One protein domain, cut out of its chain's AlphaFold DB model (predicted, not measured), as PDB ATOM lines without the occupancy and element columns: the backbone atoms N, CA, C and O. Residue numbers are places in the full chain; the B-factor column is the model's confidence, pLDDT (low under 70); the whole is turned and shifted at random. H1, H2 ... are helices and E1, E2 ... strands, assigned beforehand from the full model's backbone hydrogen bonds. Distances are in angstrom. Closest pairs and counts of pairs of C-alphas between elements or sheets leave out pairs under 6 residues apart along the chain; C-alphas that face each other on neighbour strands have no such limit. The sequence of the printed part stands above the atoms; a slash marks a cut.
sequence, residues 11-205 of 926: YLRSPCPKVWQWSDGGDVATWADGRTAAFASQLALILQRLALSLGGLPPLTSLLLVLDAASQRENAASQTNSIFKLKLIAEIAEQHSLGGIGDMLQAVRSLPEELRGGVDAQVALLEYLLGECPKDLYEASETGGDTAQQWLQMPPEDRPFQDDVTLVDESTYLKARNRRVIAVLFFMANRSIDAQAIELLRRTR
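Overview. This is residues 11 to 205 of the 926 residues of an uncharacterized protein of Roseimaritima ulvae (UniProt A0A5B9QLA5). Look first for a small three-stranded sheet, E1 E2 E3, with helix H2 over it; H2 is the core of a compact body, with H3, H4 and the long H7 gathered round it as a crossed helix group. Beside this core H1 and H6 pair side by side, running opposite ways, while H8 packs on H5 at the far side, and within the link from H6 to H7 residues 164 to 170 stick out. The printed part has 195 residues, with three named strands followed by eight named helices, E1 E2 E3 H1 H2 H3 H4 H5 H6 H7 H8; the sheet order is E1 E2 E3, antiparallel, and the class is mostly helix. The whole is compact, with a radius of gyration of the C-alphas of 16.0 A, and spans 48 by 42 by 32 A.

Along the chain. Find C-alpha 20 at (266.240, 248.831, 162.556), where E1, residues 20 to 23, begins. E2 holds residues 28 to 31 and E3 residues 36 to 39. Read on through H1, residues 40 to 54, 20.1 A long; H2, 60 to 71; H3, 76 to 89, 20.7 A long; H4, 99 to 110; H5, 119 to 129; and H6, 142 to 153. From C-alpha 171 at (267.564, 230.857, 161.698) H7 runs 27.7 A to residue 189. H8, residues 195 to 204, ends at C-alpha 204 at (259.663, 261.815, 130.751).

Arrangement. E1, E2 and E3 form a meander, each strand the antiparallel neighbour of the one before. In the hairpin E1 and E2 look for N 21 and O 30, 2.9 A apart; in the hairpin E2 and E3, for N 29 and O 38, 2.9 A apart. H2 is on one face of the sheet, making two layers, at a height over the sheet of 9.2 A, and runs across the strands, at 86 degrees to E2 on the local plane. H1 only grazes the sheet, with residues 40 to 43. H2, H3, H4 and H7 form a bundle, a group of helices gathered together. H7 touches H2 at C-alphas 181 and 62, 5.5 A apart, H3 at 178 and 86, 6.1 A, and H4 at 189 and 101, 5.2 A, these being the closest pairs. H1 touches H6 at a shallow tilt of 20 degrees, opposite ways, closest at C-alphas 40 and 152, 5.3 A. H5 touches H1, closest at C-alphas 123 and 46, 6.0 A, and H8, closest at 124 and 202, 5.5 A. Every O i to N i+4 pair is within hydrogen-bond range in H1, H2, H3, H4, H5, H7 and H8, and 7 of 8 in H6.

Size, cuts and confidence. The C-alphas of Val 168 and Gln 196, the two farthest apart, are 48.1 A apart. The printed part has no cut; the links H5 to H6 and H6 to H7 are long, and residues 164 to 170 stand free. Mean pLDDT of the printed part is 79.2, with 39 residues under 70, among them 160 to 174.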
ATOM      1  N   TYR A  11     257.402 241.594 154.564       86.88
ATOM      2  CA  TYR A  11     258.320 242.523 153.894       86.88
ATOM      3  C   TYR A  11     258.661 243.755 154.755       86.88
ATOM      4  O   TYR A  11     259.797 244.228 154.748       86.88
ATOM      5  N   LEU A  12     257.699 244.245 155.548       86.75
ATOM      6  CA  LEU A  12     257.895 245.377 156.458       86.75
ATOM      7  C   LEU A  12     258.583 244.990 157.770       86.75
ATOM      8  O   LEU A  12     258.914 245.875 158.555       86.75
ATOM      9  N   ARG A  13     258.815 243.701 158.045       82.56
ATOM     10  CA  ARG A  13     259.551 243.281 159.244       82.56
ATOM     11  C   ARG A  13     261.041 243.328 158.975       82.56
ATOM     12  O   ARG A  13     261.523 242.685 158.042       82.56
ATOM     13  N   SER A  14     261.777 244.024 159.832       81.19
ATOM     14  CA  SER A  14     263.236 244.047 159.795       81.19
ATOM     15  C   SER A  14     263.823 242.627 159.895       81.19
ATOM     16  O   SER A  14     263.536 241.927 160.867       81.19
ATOM     17  N   PRO A  15     264.693 242.194 158.959       73.75
ATOM     18  CA  PRO A  15     265.383 240.905 159.043       73.75
ATOM     19  C   PRO A  15     266.492 240.898 160.116       73.75
ATOM     20  O   PRO A  15     267.157 239.879 160.314       73.75
ATOM     21  N   CYS A  16     266.708 242.021 160.814       76.06
ATOM     22  CA  CYS A  16     267.420 242.064 162.084       76.06
ATOM     23  C   CYS A  16     266.941 243.247 162.955       76.06
ATOM     24  O   CYS A  16     267.388 244.382 162.750       76.06
ATOM     25  N   PRO A  17     266.145 243.001 164.014       72.75
ATOM     26  CA  PRO A  17     265.726 244.036 164.968       72.75
ATOM     27  C   PRO A  17     266.872 244.808 165.662       72.75
ATOM     28  O   PRO A  17     266.652 245.871 166.236       72.75
ATOM     29  N   LYS A  18     268.126 244.329 165.600       75.94
ATOM     30  CA  LYS A  18     269.324 245.036 166.116       75.94
ATOM     31  C   LYS A  18     269.962 246.014 165.107       75.94
ATOM     32  O   LYS A  18     271.048 246.552 165.366       75.94
ATOM     33  N   VAL A  19     269.309 246.218 163.959       80.44
ATOM     34  CA  VAL A  19     269.695 247.160 162.895       80.44
ATOM     35  C   VAL A  19     268.650 248.267 162.763       80.44
ATOM     36  O   VAL A  19     269.000 249.434 162.913       80.44
ATOM     37  N   TRP A  20     267.382 247.908 162.550       88.19
ATOM     38  CA  TRP A  20     266.240 248.831 162.556       88.19
ATOM     39  C   TRP A  20     264.961 248.115 163.013       88.19
ATOM     40  O   TRP A  20     264.890 246.886 162.921       88.19
ATOM     41  N   GLN A  21     263.979 248.873 163.502       87.50
ATOM     42  CA  GLN A  21     262.646 248.413 163.919       87.50
ATOM     43  C   GLN A  21     261.582 249.477 163.606       87.50
ATOM     44  O   GLN A  21     261.914 250.598 163.221       87.50
ATOM     45  N   TRP A  22     260.311 249.129 163.795       85.44
ATOM     46  CA  TRP A  22     259.215 250.095 163.849       85.44
ATOM     47  C   TRP A  22     259.056 250.652 165.265       85.44
ATOM     48  O   TRP A  22     259.220 249.928 166.242       85.44
ATOM     49  N   SER A  23     258.709 251.931 165.352       83.19
ATOM     50  CA  SER A  23     258.378 252.666 166.576       83.19
ATOM     51  C   SER A  23     257.114 253.506 166.344       83.19
ATOM     52  O   SER A  23     256.552 253.475 165.246       83.19
ATOM     53  N   ASP A  24     256.637 254.206 167.377       79.62
ATOM     54  CA  ASP A  24     255.495 255.132 167.315       79.62
ATOM     55  C   ASP A  24     254.252 254.533 166.624       79.62
ATOM     56  O   ASP A  24     253.768 255.031 165.608       79.62
ATOM     57  N   GLY A  25     253.766 253.392 167.130       69.75
ATOM     58  CA  GLY A  25     252.591 252.699 166.572       69.75
ATOM     59  C   GLY A  25     252.789 252.170 165.143       69.75
ATOM     60  O   GLY A  25     251.828 251.980 164.401       69.75
ATOM     61  N   GLY A  26     254.041 251.981 164.718       77.44
ATOM     62  CA  GLY A  26     254.367 251.588 163.353       77.44
ATOM     63  C   GLY A  26     254.483 252.747 162.365       77.44
ATOM     64  O   GLY A  26     254.596 252.481 161.171       77.44
ATOM     65  N   ASP A  27     254.453 254.009 162.811       82.75
ATOM     66  CA  ASP A  27     254.534 255.162 161.902       82.75
ATOM     67  C   ASP A  27     255.966 255.623 161.596       82.75
ATOM     68  O   ASP A  27     256.208 256.267 160.573       82.75
ATOM     69  N   VAL A  28     256.944 255.246 162.426       87.38
ATOM     70  CA  VAL A  28     258.350 255.633 162.241       87.38
ATOM     71  C   VAL A  28     259.240 254.393 162.210       87.38
ATOM     72  O   VAL A  28     259.339 253.652 163.191       87.38
ATOM     73  N   ALA A  29     259.937 254.171 161.093       88.75
ATOM     74  CA  ALA A  29     261.024 253.201 161.037       88.75
ATOM     75  C   ALA A  29     262.273 253.844 161.655       88.75
ATOM     76  O   ALA A  29     262.753 254.869 161.167       88.75
ATOM     77  N   THR A  30     262.809 253.253 162.719       88.75
ATOM     78  CA  THR A  30     263.968 253.761 163.471       88.75
ATOM     79  C   THR A  30     265.152 252.809 163.400       88.75
ATOM     80  O   THR A  30     265.014 251.599 163.599       88.75
ATOM     81  N   TRP A  31     266.339 253.365 163.175       88.62
ATOM     82  CA  TRP A  31     267.612 252.672 163.344       88.62
ATOM     83  C   TRP A  31     267.852 252.322 164.819       88.62
ATOM     84  O   TRP A  31     267.391 253.010 165.729       88.62
ATOM     85  N   ALA A  32     268.655 251.289 165.076       82.38
ATOM     86  CA  ALA A  32     269.014 250.853 166.430       82.38
ATOM     87  C   ALA A  32     269.929 251.834 167.210       82.38
ATOM     88  O   ALA A  32     270.359 251.512 168.314       82.38
ATOM     89  N   ASP A  33     270.247 253.003 166.640       80.56
ATOM     90  CA  ASP A  33     270.873 254.149 167.319       80.56
ATOM     91  C   ASP A  33     269.851 255.238 167.727       80.56
ATOM     92  O   ASP A  33     270.239 256.276 168.257       80.56
ATOM     93  N   GLY A  34     268.552 254.999 167.502       79.12
ATOM     94  CA  GLY A  34     267.452 255.911 167.828       79.12
ATOM     95  C   GLY A  34     267.125 256.942 166.742       79.12
ATOM     96  O   GLY A  34     266.162 257.689 166.901       79.12
ATOM     97  N   ARG A  35     267.878 257.007 165.634       85.69
ATOM     98  CA  ARG A  35     267.565 257.918 164.519       85.69
ATOM     99  C   ARG A  35     266.414 257.384 163.664       85.69
ATOM    100  O   ARG A  35     266.366 256.195 163.351       85.69
ATOM    101  N   THR A  36     265.549 258.274 163.184       87.50
ATOM    102  CA  THR A  36     264.588 257.968 162.113       87.50
ATOM    103  C   THR A  36     265.320 257.520 160.845       87.50
ATOM    104  O   THR A  36     266.224 258.208 160.371       87.50
ATOM    105  N   ALA A  37     264.906 256.381 160.292       86.00
ATOM    106  CA  ALA A  37     265.312 255.884 158.981       86.00
ATOM    107  C   ALA A  37     264.364 256.396 157.884       86.00
ATOM    108  O   ALA A  37     264.824 256.907 156.866       86.00
ATOM    109  N   ALA A  38     263.048 256.294 158.111       89.19
ATOM    110  CA  ALA A  38     261.997 256.911 157.296       89.19
ATOM    111  C   ALA A  38     260.639 256.898 158.030       89.19
ATOM    112  O   ALA A  38     260.421 256.098 158.940       89.19
ATOM    113  N   PHE A  39     259.709 257.753 157.597       89.62
ATOM    114  CA  PHE A  39     258.309 257.740 158.048       89.62
ATOM    115  C   PHE A  39     257.464 256.773 157.207       89.62
ATOM    116  O   PHE A  39     257.707 256.623 156.007       89.62
ATOM    117  N   ALA A  40     256.440 256.154 157.798       88.75
ATOM    118  CA  ALA A  40     255.558 255.205 157.115       88.75
ATOM    119  C   ALA A  40     254.833 255.839 155.916       88.75
ATOM    120  O   ALA A  40     254.762 255.237 154.847       88.75
ATOM    121  N   SER A  41     254.389 257.091 156.054       86.19
ATOM    122  CA  SER A  41     253.774 257.885 154.982       86.19
ATOM    123  C   SER A  41     254.732 258.168 153.812       86.19
ATOM    124  O   SER A  41     254.348 258.034 152.649       86.19
ATOM    125  N   GLN A  42     256.000 258.487 154.095       88.81
ATOM    126  CA  GLN A  42     257.044 258.649 153.076       88.81
ATOM    127  C   GLN A  42     257.351 257.311 152.384       88.81
ATOM    128  O   GLN A  42     257.426 257.253 151.156       88.81
ATOM    129  N   LEU A  43     257.482 256.227 153.157       91.38
ATOM    130  CA  LEU A  43     257.707 254.882 152.628       91.38
ATOM    131  C   LEU A  43     256.541 254.396 151.769       91.38
ATOM    132  O   LEU A  43     256.796 253.798 150.732       91.38
ATOM    133  N   ALA A  44     255.289 254.686 152.133       89.19
ATOM    134  CA  ALA A  44     254.126 254.327 151.322       89.19
ATOM    135  C   ALA A  44     254.239 254.912 149.906       89.19
ATOM    136  O   ALA A  44     254.090 254.184 148.929       89.19
ATOM    137  N   LEU A  45     254.578 256.201 149.791       88.12
ATOM    138  CA  LEU A  45     254.721 256.886 148.504       88.12
ATOM    139  C   LEU A  45     255.935 256.393 147.699       88.12
ATOM    140  O   LEU A  45     255.836 256.230 146.482       88.12
ATOM    141  N   ILE A  46     257.073 256.142 148.357       90.19
ATOM    142  CA  ILE A  46     258.287 255.639 147.693       90.19
ATOM    143  C   ILE A  46     258.084 254.194 147.220       90.19
ATOM    144  O   ILE A  46     258.321 253.899 146.052       90.19
ATOM    145  N   LEU A  47     257.610 253.297 148.089       90.94
ATOM    146  CA  LEU A  47     257.412 251.882 147.766       90.94
ATOM    147  C   LEU A  47     256.289 251.680 146.744       90.94
ATOM    148  O   LEU A  47     256.455 250.857 145.852       90.94
ATOM    149  N   GLN A  48     255.201 252.459 146.806       86.00
ATOM    150  CA  GLN A  48     254.171 252.454 145.762       86.00
ATOM    151  C   GLN A  48     254.792 252.761 144.396       86.00
ATOM    152  O   GLN A  48     254.621 252.000 143.450       86.00
ATOM    153  N   ARG A  49     255.554 253.857 144.289       84.56
ATOM    154  CA  ARG A  49     256.158 254.282 143.020       84.56
ATOM    155  C   ARG A  49     257.225 253.305 142.516       84.56
ATOM    156  O   ARG A  49     257.219 252.994 141.332       84.56
ATOM    157  N   LEU A  50     258.071 252.770 143.398       85.19
ATOM    158  CA  LEU A  50     259.090 251.778 143.031       85.19
ATOM    159  C   LEU A  50     258.499 250.419 142.645       85.19
ATOM    160  O   LEU A  50     259.022 249.777 141.740       85.19
ATOM    161  N   ALA A  51     257.408 249.979 143.281       82.06
ATOM    162  CA  ALA A  51     256.727 248.753 142.877       82.06
ATOM    163  C   ALA A  51     256.227 248.861 141.427       82.06
ATOM    164  O   ALA A  51     256.449 247.932 140.654       82.06
ATOM    165  N   LEU A  52     255.643 250.014 141.063       74.38
ATOM    166  CA  LEU A  52     255.116 250.312 139.725       74.38
ATOM    167  C   LEU A  52     256.192 250.337 138.627       74.38
ATOM    168  O   LEU A  52     255.930 249.873 137.521       74.38
ATOM    169  N   SER A  53     257.379 250.887 138.902       75.38
ATOM    170  CA  SER A  53     258.438 251.067 137.895       75.38
ATOM    171  C   SER A  53     259.430 249.904 137.818       75.38
ATOM    172  O   SER A  53     259.865 249.535 136.728       75.38
ATOM    173  N   LEU A  54     259.773 249.281 138.948       75.69
ATOM    174  CA  LEU A  54     260.721 248.159 139.004       75.69
ATOM    175  C   LEU A  54     260.044 246.784 138.903       75.69
ATOM    176  O   LEU A  54     260.705 245.764 138.655       75.69
ATOM    177  N   GLY A  55     258.722 246.737 139.065       71.06
ATOM    178  CA  GLY A  55     257.943 245.517 138.958       71.06
ATOM    179  C   GLY A  55     258.074 244.623 140.192       71.06
ATOM    180  O   GLY A  55     258.460 243.454 140.072       71.06
ATOM    181  N   GLY A  56     257.863 245.180 141.384       82.56
ATOM    182  CA  GLY A  56     258.144 244.555 142.688       82.56
ATOM    183  C   GLY A  56     259.301 245.223 143.443       82.56
ATOM    184  O   GLY A  56     259.900 246.174 142.950       82.56
ATOM    185  N   LEU A  57     259.607 244.740 144.654       88.62
ATOM    186  CA  LEU A  57     260.442 245.465 145.617       88.62
ATOM    187  C   LEU A  57     261.691 244.682 146.084       88.62
ATOM    188  O   LEU A  57     261.574 243.541 146.553       88.62
ATOM    189  N   PRO A  58     262.891 245.300 146.060       91.12
ATOM    190  CA  PRO A  58     264.068 244.785 146.762       91.12
ATOM    191  C   PRO A  58     263.898 244.872 148.292       91.12
ATOM    192  O   PRO A  58     262.995 245.566 148.767       91.12
ATOM    193  N   PRO A  59     264.756 244.204 149.090       92.69
ATOM    194  CA  PRO A  59     264.693 244.239 150.550       92.69
ATOM    195  C   PRO A  59     264.607 245.661 151.115       92.69
ATOM    196  O   PRO A  59     265.456 246.507 150.823       92.69
ATOM    197  N   LEU A  60     263.619 245.909 151.982       92.94
ATOM    198  CA  LEU A  60     263.361 247.234 152.561       92.94
ATOM    199  C   LEU A  60     264.602 247.821 153.256       92.94
ATOM    200  O   LEU A  60     264.899 249.003 153.110       92.94
ATOM    201  N   THR A  61     265.389 246.986 153.936       91.94
ATOM    202  CA  THR A  61     266.646 247.389 154.590       91.94
ATOM    203  C   THR A  61     267.676 247.977 153.614       91.94
ATOM    204  O   THR A  61     268.403 248.894 153.987       91.94
ATOM    205  N   SER A  62     267.737 247.495 152.366       92.56
ATOM    206  CA  SER A  62     268.635 248.044 151.336       92.56
ATOM    207  C   SER A  62     268.162 249.422 150.866       92.56
ATOM    208  O   SER A  62     268.983 250.319 150.693       92.56
ATOM    209  N   LEU A  63     266.843 249.608 150.724       93.50
ATOM    210  CA  LEU A  63     266.237 250.898 150.380       93.50
ATOM    211  C   LEU A  63     266.451 251.932 151.497       93.50
ATOM    212  O   LEU A  63     266.906 253.038 151.221       93.50
ATOM    213  N   LEU A  64     266.205 251.559 152.759       92.56
ATOM    214  CA  LEU A  64     266.398 252.437 153.920       92.56
ATOM    215  C   LEU A  64     267.839 252.966 154.028       92.56
ATOM    216  O   LEU A  64     268.029 254.130 154.367       92.56
ATOM    217  N   LEU A  65     268.853 252.157 153.700       91.06
ATOM    218  CA  LEU A  65     270.256 252.598 153.702       91.06
ATOM    219  C   LEU A  65     270.545 253.665 152.629       91.06
ATOM    220  O   LEU A  65     271.247 254.637 152.911       91.06
ATOM    221  N   VAL A  66     269.979 253.520 151.424       92.38
ATOM    222  CA  VAL A  66     270.110 254.525 150.352       92.38
ATOM    223  C   VAL A  66     269.313 255.792 150.686       92.38
ATOM    224  O   VAL A  66     269.810 256.894 150.469       92.38
ATOM    225  N   LEU A  67     268.121 255.665 151.281       91.25
ATOM    226  CA  LEU A  67     267.301 256.805 151.711       91.25
ATOM    227  C   LEU A  67     267.945 257.597 152.864       91.25
ATOM    228  O   LEU A  67     267.953 258.829 152.823       91.25
ATOM    229  N   ASP A  68     268.555 256.928 153.848       88.88
ATOM    230  CA  ASP A  68     269.325 257.571 154.929       88.88
ATOM    231  C   ASP A  68     270.574 258.283 154.369       88.88
ATOM    232  O   ASP A  68     270.901 259.386 154.806       88.88
ATOM    233  N   ALA A  69     271.226 257.725 153.336       88.38
ATOM    234  CA  ALA A  69     272.339 258.383 152.638       88.38
ATOM    235  C   ALA A  69     271.892 259.588 151.786       88.38
ATOM    236  O   ALA A  69     272.549 260.625 151.807       88.38
ATOM    237  N   ALA A  70     270.758 259.497 151.088       87.12
ATOM    238  CA  ALA A  70     270.171 260.618 150.350       87.12
ATOM    239  C   ALA A  70     269.762 261.780 151.284       87.12
ATOM    240  O   ALA A  70     269.857 262.954 150.905       87.12
ATOM    241  N   SER A  71     269.346 261.449 152.513       79.94
ATOM    242  CA  SER A  71     268.775 262.392 153.483       79.94
ATOM    243  C   SER A  71     269.790 263.001 154.466       79.94
ATOM    244  O   SER A  71     269.598 264.140 154.881       79.94
ATOM    245  N   GLN A  72     270.868 262.297 154.854       67.56
ATOM    246  CA  GLN A  72     271.809 262.750 155.900       67.56
ATOM    247  C   GLN A  72     273.268 262.852 155.408       67.56
ATOM    248  O   GLN A  72     273.918 261.852 155.083       67.56
ATOM    249  N   ARG A  73     273.825 264.076 155.433       57.09
ATOM    250  CA  ARG A  73     275.184 264.390 154.936       57.09
ATOM    251  C   ARG A  73     276.341 263.834 155.784       57.09
ATOM    252  O   ARG A  73     277.387 263.545 155.216       57.09
ATOM    253  N   GLU A  74     276.190 263.697 157.104       56.22
ATOM    254  CA  GLU A  74     277.357 263.610 158.014       56.22
ATOM    255  C   GLU A  74     277.618 262.215 158.630       56.22
ATOM    256  O   GLU A  74     278.749 261.901 158.996       56.22
ATOM    257  N   ASN A  75     276.616 261.332 158.709       61.84
ATOM    258  CA  ASN A  75     276.660 260.128 159.564       61.84
ATOM    259  C   ASN A  75     277.076 258.816 158.860       61.84
ATOM    260  O   ASN A  75     276.474 257.761 159.077       61.84
ATOM    261  N   ALA A  76     278.140 258.844 158.051       67.75
ATOM    262  CA  ALA A  76     278.629 257.657 157.333       67.75
ATOM    263  C   ALA A  76     278.946 256.456 158.258       67.75
ATOM    264  O   ALA A  76     278.594 255.318 157.946       67.75
ATOM    265  N   ALA A  77     279.545 256.705 159.428       68.31
ATOM    266  CA  ALA A  77     280.015 255.650 160.334       68.31
ATOM    267  C   ALA A  77     278.894 254.752 160.905       68.31
ATOM    268  O   ALA A  77     279.118 253.554 161.103       68.31
ATOM    269  N   SER A  78     277.686 255.287 161.144       71.69
ATOM    270  CA  SER A  78     276.573 254.472 161.666       71.69
ATOM    271  C   SER A  78     276.025 253.518 160.596       71.69
ATOM    272  O   SER A  78     275.798 252.338 160.871       71.69
ATOM    273  N   GLN A  79     275.929 253.971 159.339       74.88
ATOM    274  CA  GLN A  79     275.552 253.103 158.216       74.88
ATOM    275  C   GLN A  79     276.544 251.951 158.025       74.88
ATOM    276  O   GLN A  79     276.123 250.803 157.884       74.88
ATOM    277  N   THR A  80     277.854 252.219 158.085       78.31
ATOM    278  CA  THR A  80     278.887 251.173 157.987       78.31
ATOM    279  C   THR A  80     278.741 250.123 159.094       78.31
ATOM    280  O   THR A  80     278.852 248.928 158.819       78.31
ATOM    281  N   ASN A  81     278.418 250.536 160.326       78.50
ATOM    282  CA  ASN A  81     278.142 249.627 161.446       78.50
ATOM    283  C   ASN A  81     276.887 248.765 161.187       78.50
ATOM    284  O   ASN A  81     276.924 247.545 161.352       78.50
ATOM    285  N   SER A  82     275.799 249.361 160.693       80.38
ATOM    286  CA  SER A  82     274.589 248.626 160.293       80.38
ATOM    287  C   SER A  82     274.853 247.601 159.181       80.38
ATOM    288  O   SER A  82     274.440 246.449 159.306       80.38
ATOM    289  N   ILE A  83     275.606 247.964 158.137       81.44
ATOM    290  CA  ILE A  83     275.992 247.046 157.050       81.44
ATOM    291  C   ILE A  83     276.896 245.916 157.578       81.44
ATOM    292  O   ILE A  83     276.715 244.756 157.204       81.44
ATOM    293  N   PHE A  84     277.818 246.214 158.497       80.19
ATOM    294  CA  PHE A  84     278.676 245.208 159.130       80.19
ATOM    295  C   PHE A  84     277.870 244.189 159.959       80.19
ATOM    296  O   PHE A  84     278.072 242.982 159.806       80.19
ATOM    297  N   LYS A  85     276.896 244.646 160.763       78.88
ATOM    298  CA  LYS A  85     275.961 243.767 161.495       78.88
ATOM    299  C   LYS A  85     275.181 242.843 160.551       78.88
ATOM    300  O   LYS A  85     275.060 241.650 160.830       78.88
ATOM    301  N   LEU A  86     274.685 243.373 159.429       81.12
ATOM    302  CA  LEU A  86     273.966 242.597 158.410       81.12
ATOM    303  C   LEU A  86     274.875 241.539 157.757       81.12
ATOM    304  O   LEU A  86     274.475 240.379 157.655       81.12
ATOM    305  N   LYS A  87     276.119 241.895 157.392       78.88
ATOM    306  CA  LYS A  87     277.117 240.956 156.837       78.88
ATOM    307  C   LYS A  87     277.423 239.802 157.802       78.88
ATOM    308  O   LYS A  87     277.492 238.653 157.367       78.88
ATOM    309  N   LEU A  88     277.572 240.105 159.096       77.44
ATOM    310  CA  LEU A  88     277.850 239.120 160.146       77.44
ATOM    311  C   LEU A  88     276.707 238.098 160.286       77.44
ATOM    312  O   LEU A  88     276.954 236.897 160.301       77.44
ATOM    313  N   ILE A  89     275.455 238.567 160.322       72.81
ATOM    314  CA  ILE A  89     274.259 237.710 160.451       72.81
ATOM    315  C   ILE A  89     273.999 236.894 159.175       72.81
ATOM    316  O   ILE A  89     273.520 235.765 159.245       72.81
ATOM    317  N   ALA A  90     274.355 237.432 158.008       73.94
ATOM    318  CA  ALA A  90     274.293 236.727 156.732       73.94
ATOM    319  C   ALA A  90     275.371 235.626 156.574       73.94
ATOM    320  O   ALA A  90     275.319 234.867 155.601       73.94
ATOM    321  N   GLU A  91     276.343 235.527 157.492       74.56
ATOM    322  CA  GLU A  91     277.508 234.625 157.415       74.56
ATOM    323  C   GLU A  91     278.289 234.773 156.093       74.56
ATOM    324  O   GLU A  91     278.728 233.795 155.487       74.56
ATOM    325  N   ILE A  92     278.433 236.011 155.605       69.19
ATOM    326  CA  ILE A  92     279.173 236.306 154.372       69.19
ATOM    327  C   ILE A  92     280.660 236.449 154.705       69.19
ATOM    328  O   ILE A  92     281.056 237.358 155.438       69.19
ATOM    329  N   ALA A  93     281.482 235.567 154.127       57.62
ATOM    330  CA  ALA A  93     282.922 235.490 154.369       57.62
ATOM    331  C   ALA A  93     283.630 236.852 154.240       57.62
ATOM    332  O   ALA A  93     283.346 237.638 153.325       57.62
ATOM    333  N   GLU A  94     284.583 237.110 155.143       54.50
ATOM    334  CA  GLU A  94     285.216 238.423 155.331       54.50
ATOM    335  C   GLU A  94     285.796 239.014 154.041       54.50
ATOM    336  O   GLU A  94     285.622 240.209 153.810       54.50
ATOM    337  N   GLN A  95     286.352 238.165 153.169       50.50
ATOM    338  CA  GLN A  95     286.982 238.499 151.882       50.50
ATOM    339  C   GLN A  95     286.125 239.357 150.927       50.50
ATOM    340  O   GLN A  95     286.679 240.033 150.062       50.50
ATOM    341  N   HIS A  96     284.796 239.386 151.079       58.00
ATOM    342  CA  HIS A  96     283.934 240.304 150.325       58.00
ATOM    343  C   HIS A  96     284.094 241.742 150.844       58.00
ATOM    344  O   HIS A  96     283.493 242.113 151.861       58.00
ATOM    345  N   SER A  97     284.907 242.551 150.159       60.53
ATOM    346  CA  SER A  97     285.110 243.967 150.491       60.53
ATOM    347  C   SER A  97     283.796 244.746 150.428       60.53
ATOM    348  O   SER A  97     283.081 244.685 149.433       60.53
ATOM    349  N   LEU A  98     283.494 245.512 151.478       66.94
ATOM    350  CA  LEU A  98     282.323 246.397 151.535       66.94
ATOM    351  C   LEU A  98     282.580 247.784 150.908       66.94
ATOM    352  O   LEU A  98     281.667 248.605 150.903       66.94
ATOM    353  N   GLY A  99     283.793 248.044 150.396       70.00
ATOM    354  CA  GLY A  99     284.236 249.367 149.923       70.00
ATOM    355  C   GLY A  99     283.254 250.026 148.956       70.00
ATOM    356  O   GLY A  99     282.659 251.039 149.306       70.00
ATOM    357  N   GLY A 100     282.972 249.374 147.822       81.00
ATOM    358  CA  GLY A 100     282.091 249.921 146.780       81.00
ATOM    359  C   GLY A 100     280.664 250.253 147.240       81.00
ATOM    360  O   GLY A 100     280.047 251.162 146.695       81.00
ATOM    361  N   ILE A 101     280.142 249.586 148.279       87.81
ATOM    362  CA  ILE A 101     278.844 249.947 148.877       87.81
ATOM    363  C   ILE A 101     278.967 251.273 149.642       87.81
ATOM    364  O   ILE A 101     278.091 252.128 149.536       87.81
ATOM    365  N   GLY A 102     280.060 251.467 150.385       85.12
ATOM    366  CA  GLY A 102     280.373 252.742 151.035       85.12
ATOM    367  C   GLY A 102     280.601 253.869 150.025       85.12
ATOM    368  O   GLY A 102     280.043 254.952 150.193       85.12
ATOM    369  N   ASP A 103     281.346 253.592 148.953       86.31
ATOM    370  CA  ASP A 103     281.637 254.550 147.882       86.31
ATOM    371  C   ASP A 103     280.352 254.979 147.147       86.31
ATOM    372  O   ASP A 103     280.127 256.171 146.945       86.31
ATOM    373  N   MET A 104     279.452 254.036 146.834       91.81
ATOM    374  CA  MET A 104     278.139 254.320 146.236       91.81
ATOM    375  C   MET A 104     277.249 255.167 147.157       91.81
ATOM    376  O   MET A 104     276.700 256.177 146.715       91.81
ATOM    377  N   LEU A 105     277.150 254.831 148.449       90.12
ATOM    378  CA  LEU A 105     276.374 255.631 149.408       90.12
ATOM    379  C   LEU A 105     276.975 257.035 149.607       90.12
ATOM    380  O   LEU A 105     276.244 257.997 149.853       90.12
ATOM    381  N   GLN A 106     278.293 257.186 149.455       87.56
ATOM    382  CA  GLN A 106     278.954 258.490 149.477       87.56
ATOM    383  C   GLN A 106     278.735 259.284 148.177       87.56
ATOM    384  O   GLN A 106     278.546 260.500 148.237       87.56
ATOM    385  N   ALA A 107     278.671 258.618 147.021       88.75
ATOM    386  CA  ALA A 107     278.277 259.240 145.758       88.75
ATOM    387  C   ALA A 107     276.819 259.740 145.814       88.75
ATOM    388  O   ALA A 107     276.558 260.890 145.460       88.75
ATOM    389  N   VAL A 108     275.894 258.950 146.379       91.31
ATOM    390  CA  VAL A 108     274.503 259.362 146.658       91.31
ATOM    391  C   VAL A 108     274.439 260.618 147.542       91.31
ATOM    392  O   VAL A 108     273.695 261.544 147.223       91.31
ATOM    393  N   ARG A 109     275.255 260.714 148.605       89.00
ATOM    394  CA  ARG A 109     275.356 261.939 149.432       89.00
ATOM    395  C   ARG A 109     275.828 263.170 148.660       89.00
ATOM    396  O   ARG A 109     275.468 264.289 149.026       89.00
ATOM    397  N   SER A 110     276.672 262.975 147.646       88.38
ATOM    398  CA  SER A 110     277.271 264.060 146.860       88.38
ATOM    399  C   SER A 110     276.355 264.625 145.767       88.38
ATOM    400  O   SER A 110     276.685 265.656 145.183       88.38
ATOM    401  N   LEU A 111     275.201 263.994 145.508       90.50
ATOM    402  CA  LEU A 111     274.241 264.475 144.514       90.50
ATOM    403  C   LEU A 111     273.656 265.862 144.868       90.50
ATOM    404  O   LEU A 111     273.456 266.171 146.056       90.50
ATOM    405  N   PRO A 112     273.309 266.671 143.841       88.62
ATOM    406  CA  PRO A 112     272.488 267.871 143.994       88.62
ATOM    407  C   PRO A 112     271.200 267.573 144.767       88.62
ATOM    408  O   PRO A 112     270.663 266.466 144.707       88.62
ATOM    409  N   GLU A 113     270.708 268.549 145.526       84.75
ATOM    410  CA  GLU A 113     269.568 268.336 146.428       84.75
ATOM    411  C   GLU A 113     268.279 268.028 145.653       84.75
ATOM    412  O   GLU A 113     267.480 267.199 146.080       84.75
ATOM    413  N   GLU A 114     268.167 268.582 144.450       85.50
ATOM    414  CA  GLU A 114     267.124 268.366 143.451       85.50
ATOM    415  C   GLU A 114     267.032 266.904 142.968       85.50
ATOM    416  O   GLU A 114     265.986 266.489 142.472       85.50
ATOM    417  N   LEU A 115     268.111 266.120 143.118       85.50
ATOM    418  CA  LEU A 115     268.233 264.736 142.633       85.50
ATOM    419  C   LEU A 115     268.336 263.686 143.757       85.50
ATOM    420  O   LEU A 115     268.447 262.495 143.472       85.50
ATOM    421  N   ARG A 116     268.259 264.097 145.032       87.38
ATOM    422  CA  ARG A 116     268.202 263.180 146.197       87.38
ATOM    423  C   ARG A 116     267.180 263.567 147.278       87.38
ATOM    424  O   ARG A 116     266.922 262.774 148.185       87.38
ATOM    425  N   GLY A 117     266.622 264.777 147.221       81.88
ATOM    426  CA  GLY A 117     265.659 265.312 148.183       81.88
ATOM    427  C   GLY A 117     264.217 265.225 147.683       81.88
ATOM    428  O   GLY A 117     263.907 265.632 146.567       81.88
ATOM    429  N   GLY A 118     263.315 264.729 148.531       84.69
ATOM    430  CA  GLY A 118     261.896 264.574 148.202       84.69
ATOM    431  C   GLY A 118     261.573 263.296 147.419       84.69
ATOM    432  O   GLY A 118     262.438 262.669 146.810       84.69
ATOM    433  N   VAL A 119     260.298 262.893 147.459       87.69
ATOM    434  CA  VAL A 119     259.845 261.566 147.002       87.69
ATOM    435  C   VAL A 119     260.134 261.327 145.518       87.69
ATOM    436  O   VAL A 119     260.608 260.254 145.171       87.69
ATOM    437  N   ASP A 120     259.885 262.297 144.633       82.81
ATOM    438  CA  ASP A 120     260.118 262.137 143.188       82.81
ATOM    439  C   ASP A 120     261.598 261.933 142.836       82.81
ATOM    440  O   ASP A 120     261.915 261.088 142.001       82.81
ATOM    441  N   ALA A 121     262.503 262.650 143.507       85.88
ATOM    442  CA  ALA A 121     263.941 262.504 143.307       85.88
ATOM    443  C   ALA A 121     264.473 261.196 143.912       85.88
ATOM    444  O   ALA A 121     265.221 260.474 143.260       85.88
ATOM    445  N   GLN A 122     264.036 260.844 145.128       91.38
ATOM    446  CA  GLN A 122     264.406 259.584 145.786       91.38
ATOM    447  C   GLN A 122     263.915 258.358 145.005       91.38
ATOM    448  O   GLN A 122     264.632 257.365 144.914       91.38
ATOM    449  N   VAL A 123     262.730 258.446 144.395       91.00
ATOM    450  CA  VAL A 123     262.204 257.426 143.482       91.00
ATOM    451  C   VAL A 123     263.041 257.352 142.206       91.00
ATOM    452  O   VAL A 123     263.533 256.272 141.912       91.00
ATOM    453  N   ALA A 124     263.286 258.458 141.494       87.50
ATOM    454  CA  ALA A 124     264.082 258.434 140.258       87.50
ATOM    455  C   ALA A 124     265.530 257.943 140.485       87.50
ATOM    456  O   ALA A 124     266.080 257.210 139.663       87.50
ATOM    457  N   LEU A 125     266.135 258.283 141.628       92.69
ATOM    458  CA  LEU A 125     267.447 257.784 142.046       92.69
ATOM    459  C   LEU A 125     267.447 256.267 142.283       92.69
ATOM    460  O   LEU A 125     268.369 255.575 141.853       92.69
ATOM    461  N   LEU A 126     266.425 255.743 142.962       93.50
ATOM    462  CA  LEU A 126     266.300 254.310 143.235       93.50
ATOM    463  C   LEU A 126     265.916 253.520 141.976       93.50
ATOM    464  O   LEU A 126     266.478 252.453 141.757       93.50
ATOM    465  N   GLU A 127     265.051 254.059 141.114       90.25
ATOM    466  CA  GLU A 127     264.758 253.514 139.781       90.25
ATOM    467  C   GLU A 127     266.022 253.411 138.926       90.25
ATOM    468  O   GLU A 127     266.252 252.385 138.291       90.25
ATOM    469  N   TYR A 128     266.878 254.436 138.961       92.31
ATOM    470  CA  TYR A 128     268.161 254.407 138.275       92.31
ATOM    471  C   TYR A 128     269.107 253.359 138.881       92.31
ATOM    472  O   TYR A 128     269.581 252.486 138.158       92.31
ATOM    473  N   LEU A 129     269.365 253.391 140.195       92.50
ATOM    474  CA  LEU A 129     270.294 252.462 140.865       92.50
ATOM    475  C   LEU A 129     269.867 250.986 140.761       92.50
ATOM    476  O   LEU A 129     270.723 250.103 140.752       92.50
ATOM    477  N   LEU A 130     268.561 250.717 140.678       91.88
ATOM    478  CA  LEU A 130     267.976 249.378 140.541       91.88
ATOM    479  C   LEU A 130     267.586 249.037 139.093       91.88
ATOM    480  O   LEU A 130     267.041 247.959 138.845       91.88
ATOM    481  N   GLY A 131     267.874 249.913 138.129       81.62
ATOM    482  CA  GLY A 131     267.658 249.641 136.713       81.62
ATOM    483  C   GLY A 131     268.458 248.411 136.279       81.62
ATOM    484  O   GLY A 131     269.663 248.344 136.514       81.62
ATOM    485  N   GLU A 132     267.769 247.453 135.655       82.12
ATOM    486  CA  GLU A 132     268.261 246.105 135.304       82.12
ATOM    487  C   GLU A 132     268.563 245.161 136.491       82.12
ATOM    488  O   GLU A 132     269.128 244.085 136.291       82.12
ATOM    489  N   CYS A 133     268.149 245.488 137.724       86.25
ATOM    490  CA  CYS A 133     268.379 244.614 138.880       86.25
ATOM    491  C   CYS A 133     267.681 243.241 138.720       86.25
ATOM    492  O   CYS A 133     266.467 243.191 138.480       86.25
ATOM    493  N   PRO A 134     268.400 242.110 138.901       85.00
ATOM    494  CA  PRO A 134     267.829 240.770 138.785       85.00
ATOM    495  C   PRO A 134     266.624 240.536 139.707       85.00
ATOM    496  O   PRO A 134     266.652 240.800 140.912       85.00
ATOM    497  N   LYS A 135     265.532 240.035 139.118       82.31
ATOM    498  CA  LYS A 135     264.192 239.974 139.731       82.31
ATOM    499  C   LYS A 135     264.009 238.875 140.795       82.31
ATOM    500  O   LYS A 135     262.927 238.791 141.383       82.31
ATOM    501  N   ASP A 136     265.050 238.083 141.047       83.56
ATOM    502  CA  ASP A 136     265.244 237.078 142.108       83.56
ATOM    503  C   ASP A 136     265.918 237.652 143.377       83.56
ATOM    504  O   ASP A 136     265.680 237.175 144.497       83.56
ATOM    505  N   LEU A 137     266.686 238.740 143.222       82.88
ATOM    506  CA  LEU A 137     267.205 239.546 144.332       82.88
ATOM    507  C   LEU A 137     266.112 240.403 144.995       82.88
ATOM    508  O   LEU A 137     266.371 241.067 145.997       82.88
ATOM    509  N   TYR A 138     264.888 240.387 144.465       88.81
ATOM    510  CA  TYR A 138     263.746 241.084 145.053       88.81
ATOM    511  C   TYR A 138     263.155 240.258 146.197       88.81
ATOM    512  O   TYR A 138     263.176 239.027 146.177       88.81
ATOM    513  N   GLU A 139     262.666 240.939 147.231       83.19
ATOM    514  CA  GLU A 139     262.163 240.288 148.444       83.19
ATOM    515  C   GLU A 139     260.640 240.180 148.454       83.19
ATOM    516  O   GLU A 139     260.104 239.181 148.925       83.19
ATOM    517  N   ALA A 140     259.961 241.157 147.854       79.31
ATOM    518  CA  ALA A 140     258.546 241.080 147.541       79.31
ATOM    519  C   ALA A 140     258.345 241.183 146.022       79.31
ATOM    520  O   ALA A 140     258.893 242.063 145.354       79.31
ATOM    521  N   SER A 141     257.503 240.311 145.469       65.44
ATOM    522  CA  SER A 141     256.768 240.657 144.248       65.44
ATOM    523  C   SER A 141     255.751 241.760 144.574       65.44
ATOM    524  O   SER A 141     255.521 242.062 145.745       65.44
ATOM    525  N   GLU A 142     255.123 242.356 143.562       54.78
ATOM    526  CA  GLU A 142     254.139 243.441 143.743       54.78
ATOM    527  C   GLU A 142     253.073 243.101 144.786       54.78
ATOM    528  O   GLU A 142     252.833 243.896 145.680       54.78
ATOM    529  N   THR A 143     252.609 241.851 144.789       55.09
ATOM    530  CA  THR A 143     251.711 241.248 145.790       55.09
ATOM    531  C   THR A 143     252.093 241.516 147.258       55.09
ATOM    532  O   THR A 143     251.236 241.775 148.106       55.09
ATOM    533  N   GLY A 144     253.390 241.466 147.580       56.78
ATOM    534  CA  GLY A 144     253.917 241.773 148.910       56.78
ATOM    535  C   GLY A 144     254.107 243.276 149.125       56.78
ATOM    536  O   GLY A 144     253.959 243.755 150.246       56.78
ATOM    537  N   GLY A 145     254.363 244.020 148.047       64.12
ATOM    538  CA  GLY A 145     254.338 245.482 148.032       64.12
ATOM    539  C   GLY A 145     252.944 246.054 148.299       64.12
ATOM    540  O   GLY A 145     252.832 246.991 149.076       64.12
ATOM    541  N   ASP A 146     251.883 245.454 147.758       67.31
ATOM    542  CA  ASP A 146     250.493 245.863 147.992       67.31
ATOM    543  C   ASP A 146     250.095 245.715 149.462       67.31
ATOM    544  O   ASP A 146     249.562 246.647 150.062       67.31
ATOM    545  N   THR A 147     250.381 244.558 150.070       73.56
ATOM    546  CA  THR A 147     250.074 244.328 151.494       73.56
ATOM    547  C   THR A 147     250.909 245.228 152.405       73.56
ATOM    548  O   THR A 147     250.392 245.753 153.391       73.56
ATOM    549  N   ALA A 148     252.174 245.479 152.049       80.50
ATOM    550  CA  ALA A 148     253.018 246.467 152.711       80.50
ATOM    551  C   ALA A 148     252.452 247.894 152.583       80.50
ATOM    552  O   ALA A 148     252.322 248.592 153.585       80.50
ATOM    553  N   GLN A 149     252.059 248.320 151.381       77.88
ATOM    554  CA  GLN A 149     251.482 249.641 151.141       77.88
ATOM    555  C   GLN A 149     250.171 249.824 151.916       77.88
ATOM    556  O   GLN A 149     249.999 250.856 152.559       77.88
ATOM    557  N   GLN A 150     249.286 248.821 151.917       79.19
ATOM    558  CA  GLN A 150     248.049 248.835 152.702       79.19
ATOM    559  C   GLN A 150     248.329 249.065 154.191       79.19
ATOM    560  O   GLN A 150     247.696 249.923 154.794       79.19
ATOM    561  N   TRP A 151     249.303 248.361 154.780       85.56
ATOM    562  CA  TRP A 151     249.658 248.531 156.195       85.56
ATOM    563  C   TRP A 151     250.286 249.903 156.497       85.56
ATOM    564  O   TRP A 151     249.963 250.522 157.509       85.56
ATOM    565  N   LEU A 152     251.135 250.425 155.604       83.62
ATOM    566  CA  LEU A 152     251.702 251.772 155.747       83.62
ATOM    567  C   LEU A 152     250.631 252.870 155.625       83.62
ATOM    568  O   LEU A 152     250.754 253.911 156.267       83.62
ATOM    569  N   GLN A 153     249.578 252.634 154.834       80.44
ATOM    570  CA  GLN A 153     248.449 253.553 154.635       80.44
ATOM    571  C   GLN A 153     247.330 253.423 155.687       80.44
ATOM    572  O   GLN A 153     246.443 254.274 155.717       80.44
ATOM    573  N   MET A 154     247.358 252.409 156.562       75.88
ATOM    574  CA  MET A 154     246.475 252.350 157.737       75.88
ATOM    575  C   MET A 154     246.840 253.457 158.743       75.88
ATOM    576  O   MET A 154     248.035 253.716 158.928       75.88
ATOM    577  N   PRO A 155     245.856 254.069 159.433       73.25
ATOM    578  CA  PRO A 155     246.109 254.887 160.619       73.25
ATOM    579  C   PRO A 155     246.919 254.102 161.668       73.25
ATOM    580  O   PRO A 155     246.666 252.905 161.826       73.25
ATOM    581  N   PRO A 156     247.869 254.723 162.397       69.94
ATOM    582  CA  PRO A 156     248.669 254.034 163.415       69.94
ATOM    583  C   PRO A 156     247.829 253.267 164.448       69.94
ATOM    584  O   PRO A 156     248.184 252.157 164.832       69.94
ATOM    585  N   GLU A 157     246.688 253.828 164.849       66.06
ATOM    586  CA  GLU A 157     245.722 253.238 165.780       66.06
ATOM    587  C   GLU A 157     244.999 251.982 165.249       66.06
ATOM    588  O   GLU A 157     244.558 251.157 166.049       66.06
ATOM    589  N   ASP A 158     244.916 251.808 163.926       66.50
ATOM    590  CA  ASP A 158     244.300 250.650 163.260       66.50
ATOM    591  C   ASP A 158     245.333 249.581 162.842       66.50
ATOM    592  O   ASP A 158     244.958 248.486 162.403       66.50
ATOM    593  N   ARG A 159     246.643 249.861 162.945       73.25
ATOM    594  CA  ARG A 159     247.693 248.920 162.522       73.25
ATOM    595  C   ARG A 159     247.768 247.719 163.478       73.25
ATOM    596  O   ARG A 159     248.024 247.893 164.668       73.25
ATOM    597  N   PRO A 160     247.645 246.470 162.983       62.62
ATOM    598  CA  PRO A 160     247.774 245.285 163.823       62.62
ATOM    599  C   PRO A 160     249.240 245.085 164.230       62.62
ATOM    600  O   PRO A 160     250.070 244.641 163.427       62.62
ATOM    601  N   PHE A 161     249.544 245.433 165.480       56.59
ATOM    602  CA  PHE A 161     250.881 245.429 166.066       56.59
ATOM    603  C   PHE A 161     250.887 244.577 167.345       56.59
ATOM    604  O   PHE A 161     250.114 244.828 168.269       56.59
ATOM    605  N   GLN A 162     251.746 243.557 167.397       54.41
ATOM    606  CA  GLN A 162     252.090 242.837 168.624       54.41
ATOM    607  C   GLN A 162     253.611 242.856 168.776       54.41
ATOM    608  O   GLN A 162     254.314 242.357 167.899       54.41
ATOM    609  N   ASP A 163     254.109 243.394 169.889       45.75
ATOM    610  CA  ASP A 163     255.547 243.404 170.198       45.75
ATOM    611  C   ASP A 163     256.114 241.991 170.443       45.75
ATOM    612  O   ASP A 163     257.263 241.710 170.107       45.75
ATOM    613  N   ASP A 164     255.295 241.079 170.982       41.78
ATOM    614  CA  ASP A 164     255.695 239.718 171.354       41.78
ATOM    615  C   ASP A 164     255.148 238.648 170.391       41.78
ATOM    616  O   ASP A 164     254.086 238.057 170.603       41.78
ATOM    617  N   VAL A 165     255.941 238.316 169.368       40.84
ATOM    618  CA  VAL A 165     255.887 237.001 168.707       40.84
ATOM    619  C   VAL A 165     257.301 236.432 168.614       40.84
ATOM    620  O   VAL A 165     258.074 236.772 167.720       40.84
ATOM    621  N   THR A 166     257.643 235.514 169.522       38.62
ATOM    622  CA  THR A 166     258.861 234.700 169.411       38.62
ATOM    623  C   THR A 166     258.753 233.778 168.194       38.62
ATOM    624  O   THR A 166     257.942 232.850 168.185       38.62
ATOM    625  N   LEU A 167     259.548 234.052 167.162       42.25
ATOM    626  CA  LEU A 167     259.449 233.396 165.857       42.25
ATOM    627  C   LEU A 167     259.984 231.953 165.886       42.25
ATOM    628  O   LEU A 167     260.998 231.647 166.515       42.25
ATOM    629  N   VAL A 168     259.270 231.053 165.205       36.56
ATOM    630  CA  VAL A 168     259.537 229.608 165.216       36.56
ATOM    631  C   VAL A 168     260.596 229.249 164.170       36.56
ATOM    632  O   VAL A 168     260.391 229.457 162.980       36.56
ATOM    633  N   ASP A 169     261.709 228.679 164.641       42.97
ATOM    634  CA  ASP A 169     262.799 228.054 163.863       42.97
ATOM    635  C   ASP A 169     263.394 228.905 162.712       42.97
ATOM    636  O   ASP A 169     263.751 228.437 161.631       42.97
ATOM    637  N   GLU A 170     263.518 230.211 162.954       52.31
ATOM    638  CA  GLU A 170     263.725 231.222 161.907       52.31
ATOM    639  C   GLU A 170     265.160 231.317 161.334       52.31
ATOM    640  O   GLU A 170     265.423 232.084 160.404       52.31
ATOM    641  N   SER A 171     266.127 230.572 161.883       58.84
ATOM    642  CA  SER A 171     267.564 230.857 161.698       58.84
ATOM    643  C   SER A 171     268.047 230.792 160.239       58.84
ATOM    644  O   SER A 171     268.795 231.664 159.792       58.84
ATOM    645  N   THR A 172     267.588 229.805 159.468       58.06
ATOM    646  CA  THR A 172     267.907 229.668 158.034       58.06
ATOM    647  C   THR A 172     267.196 230.733 157.193       58.06
ATOM    648  O   THR A 172     267.746 231.220 156.204       58.06
ATOM    649  N   TYR A 173     265.993 231.135 157.607       61.47
ATOM    650  CA  TYR A 173     265.171 232.094 156.881       61.47
ATOM    651  C   TYR A 173     265.709 233.528 156.997       61.47
ATOM    652  O   TYR A 173     265.927 234.201 155.983       61.47
ATOM    653  N   LEU A 174     266.053 233.962 158.214       69.44
ATOM    654  CA  LEU A 174     266.699 235.256 158.445       69.44
ATOM    655  C   LEU A 174     268.046 235.364 157.716       69.44
ATOM    656  O   LEU A 174     268.360 236.419 157.159       69.44
ATOM    657  N   LYS A 175     268.834 234.280 157.654       76.69
ATOM    658  CA  LYS A 175     270.081 234.244 156.866       76.69
ATOM    659  C   LYS A 175     269.825 234.493 155.377       76.69
ATOM    660  O   LYS A 175     270.576 235.245 154.757       76.69
ATOM    661  N   ALA A 176     268.760 233.924 154.807       77.50
ATOM    662  CA  ALA A 176     268.400 234.130 153.404       77.50
ATOM    663  C   ALA A 176     268.006 235.591 153.104       77.50
ATOM    664  O   ALA A 176     268.557 236.181 152.171       77.50
ATOM    665  N   ARG A 177     267.136 236.213 153.921       83.56
ATOM    666  CA  ARG A 177     266.780 237.643 153.769       83.56
ATOM    667  C   ARG A 177     268.008 238.552 153.904       83.56
ATOM    668  O   ARG A 177     268.268 239.369 153.026       83.56
ATOM    669  N   ASN A 178     268.836 238.362 154.936       84.50
ATOM    670  CA  ASN A 178     270.031 239.194 155.139       84.50
ATOM    671  C   ASN A 178     271.090 239.027 154.024       84.50
ATOM    672  O   ASN A 178     271.751 240.002 153.668       84.50
ATOM    673  N   ARG A 179     271.217 237.844 153.398       85.62
ATOM    674  CA  ARG A 179     272.052 237.672 152.190       85.62
ATOM    675  C   ARG A 179     271.518 238.471 150.999       85.62
ATOM    676  O   ARG A 179     272.304 239.129 150.320       85.62
ATOM    677  N   ARG A 180     270.198 238.473 150.781       87.75
ATOM    678  CA  ARG A 180     269.543 239.253 149.715       87.75
ATOM    679  C   ARG A 180     269.742 240.765 149.899       87.75
ATOM    680  O   ARG A 180     270.066 241.446 148.929       87.75
ATOM    681  N   VAL A 181     269.643 241.272 151.136       90.06
ATOM    682  CA  VAL A 181     269.921 242.687 151.483       90.06
ATOM    683  C   VAL A 181     271.306 243.126 150.988       90.06
ATOM    684  O   VAL A 181     271.432 244.157 150.322       90.06
ATOM    685  N   ILE A 182     272.339 242.329 151.281       87.94
ATOM    686  CA  ILE A 182     273.726 242.617 150.889       87.94
ATOM    687  C   ILE A 182     273.934 242.460 149.372       87.94
ATOM    688  O   ILE A 182     274.619 243.284 148.770       87.94
ATOM    689  N   ALA A 183     273.310 241.465 148.733       89.25
ATOM    690  CA  ALA A 183     273.406 241.263 147.285       89.25
ATOM    691  C   ALA A 183     272.849 242.454 146.478       89.25
ATOM    692  O   ALA A 183     273.491 242.896 145.527       89.25
ATOM    693  N   VAL A 184     271.712 243.031 146.886       92.50
ATOM    694  CA  VAL A 184     271.150 244.229 146.230       92.50
ATOM    695  C   VAL A 184     272.029 245.466 146.443       92.50
ATOM    696  O   VAL A 184     272.201 246.258 145.520       92.50
ATOM    697  N   LEU A 185     272.642 245.626 147.622       90.94
ATOM    698  CA  LEU A 185     273.593 246.719 147.863       90.94
ATOM    699  C   LEU A 185     274.830 246.608 146.954       90.94
ATOM    700  O   LEU A 185     275.280 247.625 146.430       90.94
ATOM    701  N   PHE A 186     275.336 245.393 146.711       89.50
ATOM    702  CA  PHE A 186     276.399 245.162 145.726       89.50
ATOM    703  C   PHE A 186     275.947 245.404 144.279       89.50
ATOM    704  O   PHE A 186     276.736 245.928 143.499       89.50
ATOM    705  N   PHE A 187     274.700 245.081 143.911       91.94
ATOM    706  CA  PHE A 187     274.179 245.412 142.579       91.94
ATOM    707  C   PHE A 187     274.170 246.930 142.348       91.94
ATOM    708  O   PHE A 187     274.772 247.403 141.385       91.94
ATOM    709  N   MET A 188     273.574 247.700 143.266       93.31
ATOM    710  CA  MET A 188     273.522 249.167 143.162       93.31
ATOM    711  C   MET A 188     274.926 249.797 143.156       93.31
ATOM    712  O   MET A 188     275.150 250.786 142.466       93.31
ATOM    713  N   ALA A 189     275.891 249.205 143.869       90.12
ATOM    714  CA  ALA A 189     277.287 249.650 143.873       90.12
ATOM    715  C   ALA A 189     278.033 249.446 142.538       90.12
ATOM    716  O   ALA A 189     279.053 250.096 142.319       90.12
ATOM    717  N   ASN A 190     277.539 248.588 141.639       88.06
ATOM    718  CA  ASN A 190     278.146 248.371 140.321       88.06
ATOM    719  C   ASN A 190     277.689 249.392 139.261       88.06
ATOM    720  O   ASN A 190     278.252 249.414 138.167       88.06
ATOM    721  N   ARG A 191     276.682 250.232 139.552       87.06
ATOM    722  CA  ARG A 191     276.143 251.225 138.612       87.06
ATOM    723  C   ARG A 191     276.679 252.623 138.927       87.06
ATOM    724  O   ARG A 191     276.380 253.201 139.968       87.06
ATOM    725  N   SER A 192     277.460 253.187 138.005       85.50
ATOM    726  CA  SER A 192     277.908 254.586 138.069       85.50
ATOM    727  C   SER A 192     276.714 255.541 138.039       85.50
ATOM    728  O   SER A 192     275.814 255.349 137.229       85.50
ATOM    729  N   ILE A 193     276.713 256.580 138.878       90.06
ATOM    730  CA  ILE A 193     275.595 257.528 138.993       90.06
ATOM    731  C   ILE A 193     275.701 258.629 137.924       90.06
ATOM    732  O   ILE A 193     276.668 259.389 137.928       90.06
ATOM    733  N   ASP A 194     274.688 258.751 137.060       88.50
ATOM    734  CA  ASP A 194     274.540 259.850 136.092       88.50
ATOM    735  C   ASP A 194     273.323 260.732 136.417       88.50
ATOM    736  O   ASP A 194     272.171 260.296 136.372       88.50
ATOM    737  N   ALA A 195     273.590 262.006 136.703       87.94
ATOM    738  CA  ALA A 195     272.583 263.013 137.010       87.94
ATOM    739  C   ALA A 195     271.669 263.371 135.818       87.94
ATOM    740  O   ALA A 195     270.510 263.719 136.041       87.94
ATOM    741  N   GLN A 196     272.152 263.297 134.571       83.50
ATOM    742  CA  GLN A 196     271.349 263.671 133.396       83.50
ATOM    743  C   GLN A 196     270.312 262.597 133.066       83.50
ATOM    744  O   GLN A 196     269.148 262.923 132.827       83.50
ATOM    745  N   ALA A 197     270.707 261.323 133.127       84.12
ATOM    746  CA  ALA A 197     269.791 260.198 132.984       84.12
ATOM    747  C   ALA A 197     268.715 260.182 134.088       84.12
ATOM    748  O   ALA A 197     267.535 260.020 133.780       84.12
ATOM    749  N   ILE A 198     269.088 260.429 135.354       87.56
ATOM    750  CA  ILE A 198     268.127 260.536 136.471       87.56
ATOM    751  C   ILE A 198     267.121 261.675 136.228       87.56
ATOM    752  O   ILE A 198     265.922 261.479 136.422       87.56
ATOM    753  N   GLU A 199     267.571 262.847 135.770       83.88
ATOM    754  CA  GLU A 199     266.684 263.987 135.489       83.88
ATOM    755  C   GLU A 199     265.763 263.751 134.278       83.88
ATOM    756  O   GLU A 199     264.598 264.155 134.309       83.88
ATOM    757  N   LEU A 200     266.237 263.070 133.226       77.75
ATOM    758  CA  LEU A 200     265.384 262.685 132.099       77.75
ATOM    759  C   LEU A 200     264.326 261.669 132.546       77.75
ATOM    760  O   LEU A 200     263.136 261.907 132.341       77.75
ATOM    761  N   LEU A 201     264.730 260.610 133.255       77.88
ATOM    762  CA  LEU A 201     263.824 259.602 133.814       77.88
ATOM    763  C   LEU A 201     262.751 260.247 134.710       77.88
ATOM    764  O   LEU A 201     261.562 259.960 134.560       77.88
ATOM    765  N   ARG A 202     263.145 261.194 135.573       80.38
ATOM    766  CA  ARG A 202     262.238 261.971 136.438       80.38
ATOM    767  C   ARG A 202     261.223 262.812 135.649       80.38
ATOM    768  O   ARG A 202     260.125 263.051 136.152       80.38
ATOM    769  N   ARG A 203     261.569 263.272 134.439       72.81
ATOM    770  CA  ARG A 203     260.742 264.168 133.608       72.81
ATOM    771  C   ARG A 203     259.851 263.459 132.594       72.81
ATOM    772  O   ARG A 203     258.697 263.854 132.453       72.81
ATOM    773  N   THR A 204     260.373 262.482 131.858       67.06
ATOM    774  CA  THR A 204     259.663 261.815 130.751       67.06
ATOM    775  C   THR A 204     259.253 260.383 131.068       67.06
ATOM    776  O   THR A 204     258.455 259.829 130.318       67.06
ATOM    777  N   ARG A 205     259.779 259.773 132.146       70.31
ATOM    778  CA  ARG A 205     259.638 258.330 132.461       70.31
ATOM    779  C   ARG A 205     260.066 257.405 131.312       70.31
ATOM    780  O   ARG A 205     259.692 256.237 131.276       70.31
TER     781      ARG A 205